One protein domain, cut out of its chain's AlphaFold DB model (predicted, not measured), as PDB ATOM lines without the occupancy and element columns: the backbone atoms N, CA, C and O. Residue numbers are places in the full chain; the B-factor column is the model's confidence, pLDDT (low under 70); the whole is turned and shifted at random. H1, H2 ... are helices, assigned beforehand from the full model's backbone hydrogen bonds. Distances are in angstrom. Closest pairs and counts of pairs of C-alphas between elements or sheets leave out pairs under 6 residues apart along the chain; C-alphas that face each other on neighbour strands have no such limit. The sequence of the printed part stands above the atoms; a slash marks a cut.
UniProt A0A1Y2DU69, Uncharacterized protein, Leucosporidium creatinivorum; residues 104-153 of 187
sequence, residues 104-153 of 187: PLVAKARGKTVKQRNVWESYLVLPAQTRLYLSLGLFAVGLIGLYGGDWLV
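Overview. This is residues 104 to 153 of the 187 residues of an uncharacterized protein of Leucosporidium creatinivorum (UniProt A0A1Y2DU69). One long helix, H3, makes most of the length of this model, and a small head of two short helices, H1 and H2, sits at the end where H3 begins. H1 and H2 cross nearly at right angles within the head, and residues 132 to 153 stick out from it as an arm. The printed part has 50 residues with three named helices, in the order H1, H2, H3, and no named strand; its class is all helix. It is extended, with a radius of gyration of the C-alphas of 16.3 A and spans of 50 by 21 by 14 A.

Along the chain. H1 takes residues 104 to 110, from C-alpha 104 at (180.177, 176.576, 208.154), and is 10.3 A long from first to last C-alpha. H2 takes residues 119 to 125 and is 10.1 A long. H3 takes residues 128 to 152 and is 35.6 A long, from C-alpha 128 at (170.364, 165.367, 200.692) to C-alpha 152 at (172.045, 156.797, 166.208).

Arrangement. H1 and H2 touch, their closest C-alphas being those of Ala 109 and Glu 121, 6.2 A apart. Their lines stand about perpendicular, at 79 degrees. H2 and H3 are close but not clearly touching, with the C-alphas of Tyr 123 and Arg 131 closest at 7.6 A. They run opposite ways at a steep tilt of 47 degrees. H1 and H3 are apart. In H1 and H2 every O i to N i+4 pair is within hydrogen-bond range; in H3 20 of 21 are.

Size, cuts and confidence. The C-alphas farthest apart, those of Gly 111 and Val 153, are 50.0 A from each other. The printed part has no cut. The link from H1 to H2 is short, with 8 residues, and that from H2 to H3 is tight, with 2. Residues 132 to 153, of which 132 to 152 belong to H3, stand free. The mean pLDDT of the printed part is 78.4; residues 104 to 117, residue 121 and residues 152 to 153 are under 70.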
ATOM      1  N   PRO A 104     180.289 175.147 207.823       64.75
ATOM      2  CA  PRO A 104     180.177 176.576 208.154       64.75
ATOM      3  C   PRO A 104     179.848 177.455 206.929       64.75
ATOM      4  O   PRO A 104     179.362 178.578 207.053       64.75
ATOM      5  N   LEU A 105     180.070 176.919 205.728       60.53
ATOM      6  CA  LEU A 105     179.686 177.480 204.436       60.53
ATOM      7  C   LEU A 105     178.158 177.521 204.213       60.53
ATOM      8  O   LEU A 105     177.656 178.493 203.658       60.53
ATOM      9  N   VAL A 106     177.407 176.519 204.679       60.31
ATOM     10  CA  VAL A 106     175.936 176.444 204.580       60.31
ATOM     11  C   VAL A 106     175.280 177.469 205.505       60.31
ATOM     12  O   VAL A 106     174.350 178.167 205.093       60.31
ATOM     13  N   ALA A 107     175.815 177.636 206.718       64.94
ATOM     14  CA  ALA A 107     175.367 178.668 207.651       64.94
ATOM     15  C   ALA A 107     175.567 180.079 207.068       64.94
ATOM     16  O   ALA A 107     174.655 180.905 207.100       64.94
ATOM     17  N   LYS A 108     176.723 180.333 206.434       63.69
ATOM     18  CA  LYS A 108     176.992 181.589 205.709       63.69
ATOM     19  C   LYS A 108     176.085 181.774 204.486       63.69
ATOM     20  O   LYS A 108     175.672 182.896 204.204       63.69
ATOM     21  N   ALA A 109     175.749 180.699 203.774       59.44
ATOM     22  CA  ALA A 109     174.870 180.760 202.607       59.44
ATOM     23  C   ALA A 109     173.421 181.109 202.982       59.44
ATOM     24  O   ALA A 109     172.776 181.860 202.253       59.44
ATOM     25  N   ARG A 110     172.910 180.645 204.134       61.25
ATOM     26  CA  ARG A 110     171.548 180.981 204.599       61.25
ATOM     27  C   ARG A 110     171.346 182.475 204.876       61.25
ATOM     28  O   ARG A 110     170.230 182.952 204.697       61.25
ATOM     29  N   GLY A 111     172.403 183.209 205.227       64.75
ATOM     30  CA  GLY A 111     172.344 184.654 205.483       64.75
ATOM     31  C   GLY A 111     172.330 185.550 204.235       64.75
ATOM     32  O   GLY A 111     171.974 186.720 204.331       64.75
ATOM     33  N   LYS A 112     172.696 185.038 203.052       62.12
ATOM     34  CA  LYS A 112     172.760 185.843 201.814       62.12
ATOM     35  C   LYS A 112     171.392 185.925 201.140       62.12
ATOM     36  O   LYS A 112     170.649 184.955 201.180       62.12
ATOM     37  N   THR A 113     171.031 187.012 200.469       59.78
ATOM     38  CA  THR A 113     169.760 187.069 199.722       59.78
ATOM     39  C   THR A 113     169.806 186.135 198.505       59.78
ATOM     40  O   THR A 113     170.855 185.962 197.887       59.78
ATOM     41  N   VAL A 114     168.675 185.512 198.148       56.47
ATOM     42  CA  VAL A 114     168.575 184.502 197.065       56.47
ATOM     43  C   VAL A 114     169.145 185.010 195.729       56.47
ATOM     44  O   VAL A 114     169.655 184.225 194.938       56.47
ATOM     45  N   LYS A 115     169.122 186.329 195.506       66.94
ATOM     46  CA  LYS A 115     169.557 186.991 194.269       66.94
ATOM     47  C   LYS A 115     171.082 187.138 194.118       66.94
ATOM     48  O   LYS A 115     171.535 187.410 193.017       66.94
ATOM     49  N   GLN A 116     171.860 186.976 195.195       68.00
ATOM     50  CA  GLN A 116     173.330 187.110 195.186       68.00
ATOM     51  C   GLN A 116     174.079 185.784 195.406       68.00
ATOM     52  O   GLN A 116     175.307 185.777 195.483       68.00
ATOM     53  N   ARG A 117     173.371 184.657 195.551       63.97
ATOM     54  CA  ARG A 117     174.002 183.357 195.825       63.97
ATOM     55  C   ARG A 117     174.483 182.703 194.533       63.97
ATOM     56  O   ARG A 117     173.757 182.658 193.545       63.97
ATOM     57  N   ASN A 118     175.681 182.125 194.575       77.88
ATOM     58  CA  ASN A 118     176.167 181.274 193.493       77.88
ATOM     59  C   ASN A 118     175.348 179.979 193.421       77.88
ATOM     60  O   ASN A 118     174.899 179.455 194.442       77.88
ATOM     61  N   VAL A 119     175.197 179.425 192.217       78.25
ATOM     62  CA  VAL A 119     174.435 178.183 191.972       78.25
ATOM     63  C   VAL A 119     174.939 177.034 192.858       78.25
ATOM     64  O   VAL A 119     174.149 176.259 193.392       78.25
ATOM     65  N   TRP A 120     176.248 176.997 193.114       73.88
ATOM     66  CA  TRP A 120     176.895 176.043 194.015       73.88
ATOM     67  C   TRP A 120     176.520 176.225 195.495       73.88
ATOM     68  O   TRP A 120     176.330 175.237 196.202       73.88
ATOM     69  N   GLU A 121     176.345 177.466 195.965       69.81
ATOM     70  CA  GLU A 121     175.846 177.744 197.323       69.81
ATOM     71  C   GLU A 121     174.369 177.355 197.451       69.81
ATOM     72  O   GLU A 121     173.954 176.829 198.481       69.81
ATOM     73  N   SER A 122     173.583 177.558 196.388       70.94
ATOM     74  CA  SER A 122     172.189 177.112 196.328       70.94
ATOM     75  C   SER A 122     172.096 175.585 196.405       70.94
ATOM     76  O   SER A 122     171.352 175.053 197.227       70.94
ATOM     77  N   TYR A 123     172.935 174.867 195.650       74.69
ATOM     78  CA  TYR A 123     172.997 173.402 195.681       74.69
ATOM     79  C   TYR A 123     173.370 172.849 197.069       74.69
ATOM     80  O   TYR A 123     172.823 171.841 197.519       74.69
ATOM     81  N   LEU A 124     174.243 173.549 197.799       75.75
ATOM     82  CA  LEU A 124     174.629 173.207 199.172       75.75
ATOM     83  C   LEU A 124     173.528 173.426 200.220       75.75
ATOM     84  O   LEU A 124     173.631 172.874 201.316       75.75
ATOM     85  N   VAL A 125     172.481 174.190 199.911       75.56
ATOM     86  CA  VAL A 125     171.326 174.391 200.803       75.56
ATOM     87  C   VAL A 125     170.224 173.353 200.542       75.56
ATOM     88  O   VAL A 125     169.366 173.141 201.399       75.56
ATOM     89  N   LEU A 126     170.258 172.649 199.404       77.56
ATOM     90  CA  LEU A 126     169.261 171.630 199.073       77.56
ATOM     91  C   LEU A 126     169.359 170.394 199.998       77.56
ATOM     92  O   LEU A 126     170.480 169.980 200.329       77.56
ATOM     93  N   PRO A 127     168.219 169.765 200.368       79.81
ATOM     94  CA  PRO A 127     168.184 168.508 201.119       79.81
ATOM     95  C   PRO A 127     168.994 167.391 200.449       79.81
ATOM     96  O   PRO A 127     169.043 167.292 199.226       79.81
ATOM     97  N   ALA A 128     169.578 166.484 201.235       81.38
ATOM     98  CA  ALA A 128     170.364 165.367 200.692       81.38
ATOM     99  C   ALA A 128     169.569 164.500 199.691       81.38
ATOM    100  O   ALA A 128     170.117 164.048 198.688       81.38
ATOM    101  N   GLN A 129     168.261 164.335 199.920       84.69
ATOM    102  CA  GLN A 129     167.371 163.601 199.017       84.69
ATOM    103  C   GLN A 129     167.294 164.238 197.624       84.69
ATOM    104  O   GLN A 129     167.380 163.527 196.629       84.69
ATOM    105  N   THR A 130     167.166 165.566 197.525       86.19
ATOM    106  CA  THR A 130     167.060 166.227 196.217       86.19
ATOM    107  C   THR A 130     168.377 166.151 195.456       86.19
ATOM    108  O   THR A 130     168.356 165.874 194.262       86.19
ATOM    109  N   ARG A 131     169.527 166.272 196.135       88.31
ATOM    110  CA  ARG A 131     170.849 166.067 195.512       88.31
ATOM    111  C   ARG A 131     170.974 164.686 194.874       88.31
ATOM    112  O   ARG A 131     171.446 164.578 193.745       88.31
ATOM    113  N   LEU A 132     170.502 163.650 195.573       91.19
ATOM    114  CA  LEU A 132     170.500 162.287 195.053       91.19
ATOM    115  C   LEU A 132     169.652 162.185 193.779       91.19
ATOM    116  O   LEU A 132     170.149 161.704 192.765       91.19
ATOM    117  N   TYR A 133     168.418 162.699 193.788       93.00
ATOM    118  CA  TYR A 133     167.551 162.665 192.605       93.00
ATOM    119  C   TYR A 133     168.128 163.431 191.414       93.00
ATOM    120  O   TYR A 133     168.056 162.934 190.293       93.00
ATOM    121  N   LEU A 134     168.731 164.603 191.638       90.69
ATOM    122  CA  LEU A 134     169.391 165.354 190.567       90.69
ATOM    123  C   LEU A 134     170.560 164.566 189.966       90.69
ATOM    124  O   LEU A 134     170.657 164.460 188.746       90.69
ATOM    125  N   SER A 135     171.417 163.980 190.810       91.81
ATOM    126  CA  SER A 135     172.539 163.165 190.333       91.81
ATOM    127  C   SER A 135     172.069 161.927 189.566       91.81
ATOM    128  O   SER A 135     172.614 161.616 188.511       91.81
ATOM    129  N   LEU A 136     171.004 161.274 190.040       95.94
ATOM    130  CA  LEU A 136     170.440 160.089 189.405       95.94
ATOM    131  C   LEU A 136     169.773 160.427 188.067       95.94
ATOM    132  O   LEU A 136     169.920 159.678 187.108       95.94
ATOM    133  N   GLY A 137     169.089 161.572 187.984       95.56
ATOM    134  CA  GLY A 137     168.504 162.068 186.741       95.56
ATOM    135  C   GLY A 137     169.563 162.380 185.687       95.56
ATOM    136  O   GLY A 137     169.456 161.910 184.559       95.56
ATOM    137  N   LEU A 138     170.623 163.105 186.061       94.88
ATOM    138  CA  LEU A 138     171.752 163.393 185.165       94.88
ATOM    139  C   LEU A 138     172.447 162.113 184.693       94.88
ATOM    140  O   LEU A 138     172.748 161.976 183.511       94.88
ATOM    141  N   PHE A 139     172.657 161.163 185.602       96.31
ATOM    142  CA  PHE A 139     173.262 159.879 185.271       96.31
ATOM    143  C   PHE A 139     172.387 159.057 184.318       96.31
ATOM    144  O   PHE A 139     172.892 158.521 183.338       96.31
ATOM    145  N   ALA A 140     171.073 159.007 184.556       96.50
ATOM    146  CA  ALA A 140     170.133 158.316 183.680       96.50
ATOM    147  C   ALA A 140     170.093 158.939 182.279       96.50
ATOM    148  O   ALA A 140     170.147 158.212 181.293       96.50
ATOM    149  N   VAL A 141     170.062 160.272 182.176       95.94
ATOM    150  CA  VAL A 141     170.119 160.969 180.881       95.94
ATOM    151  C   VAL A 141     171.445 160.696 180.172       95.94
ATOM    152  O   VAL A 141     171.437 160.434 178.976       95.94
ATOM    153  N   GLY A 142     172.568 160.695 180.893       95.56
ATOM    154  CA  GLY A 142     173.874 160.344 180.332       95.56
ATOM    155  C   GLY A 142     173.933 158.903 179.825       95.56
ATOM    156  O   GLY A 142     174.411 158.669 178.723       95.56
ATOM    157  N   LEU A 143     173.388 157.948 180.581       95.06
ATOM    158  CA  LEU A 143     173.270 156.547 180.169       95.06
ATOM    159  C   LEU A 143     172.390 156.380 178.933       95.06
ATOM    160  O   LEU A 143     172.762 155.655 178.020       95.06
ATOM    161  N   ILE A 144     171.242 157.056 178.892       93.88
ATOM    162  CA  ILE A 144     170.334 157.025 177.741       93.88
ATOM    163  C   ILE A 144     170.988 157.689 176.532       93.88
ATOM    164  O   ILE A 144     170.851 157.181 175.429       93.88
ATOM    165  N   GLY A 145     171.702 158.798 176.718       93.38
ATOM    166  CA  GLY A 145     172.421 159.478 175.644       93.38
ATOM    167  C   GLY A 145     173.590 158.654 175.112       93.38
ATOM    168  O   GLY A 145     173.790 158.598 173.907       93.38
ATOM    169  N   LEU A 146     174.324 157.971 175.994       91.75
ATOM    170  CA  LEU A 146     175.420 157.087 175.610       91.75
ATOM    171  C   LEU A 146     174.901 155.845 174.886       91.75
ATOM    172  O   LEU A 146     175.384 155.517 173.812       91.75
ATOM    173  N   TYR A 147     173.892 155.184 175.455       89.00
ATOM    174  CA  TYR A 147     173.298 154.000 174.851       89.00
ATOM    175  C   TYR A 147     172.570 154.359 173.555       89.00
ATOM    176  O   TYR A 147     172.822 153.760 172.527       89.00
ATOM    177  N   GLY A 148     171.711 155.377 173.572       85.94
ATOM    178  CA  GLY A 148     170.969 155.836 172.398       85.94
ATOM    179  C   GLY A 148     171.851 156.454 171.314       85.94
ATOM    180  O   GLY A 148     171.483 156.387 170.149       85.94
ATOM    181  N   GLY A 149     173.009 157.016 171.673       80.69
ATOM    182  CA  GLY A 149     173.995 157.517 170.718       80.69
ATOM    183  C   GLY A 149     174.595 156.406 169.860       80.69
ATOM    184  O   GLY A 149     174.776 156.616 168.667       80.69
ATOM    185  N   ASP A 150     174.805 155.222 170.434       81.69
ATOM    186  CA  ASP A 150     175.304 154.040 169.717       81.69
ATOM    187  C   ASP A 150     174.309 153.565 168.642       81.69
ATOM    188  O   ASP A 150     174.693 153.214 167.536       81.69
ATOM    189  N   TRP A 151     173.003 153.675 168.914       73.44
ATOM    190  CA  TRP A 151     171.943 153.356 167.944       73.44
ATOM    191  C   TRP A 151     171.705 154.448 166.893       73.44
ATOM    192  O   TRP A 151     170.985 154.214 165.922       73.44
ATOM    193  N   LEU A 152     172.236 155.655 167.106       64.62
ATOM    194  CA  LEU A 152     172.045 156.797 166.208       64.62
ATOM    195  C   LEU A 152     173.218 157.008 165.250       64.62
ATOM    196  O   LEU A 152     173.110 157.846 164.355       64.62
ATOM    197  N   VAL A 153     174.320 156.284 165.439       63.44
ATOM    198  CA  VAL A 153     175.391 156.198 164.452       63.44
ATOM    199  C   VAL A 153     174.970 155.109 163.466       63.44
ATOM    200  O   VAL A 153     175.040 153.936 163.818       63.44
TER     201      VAL A 153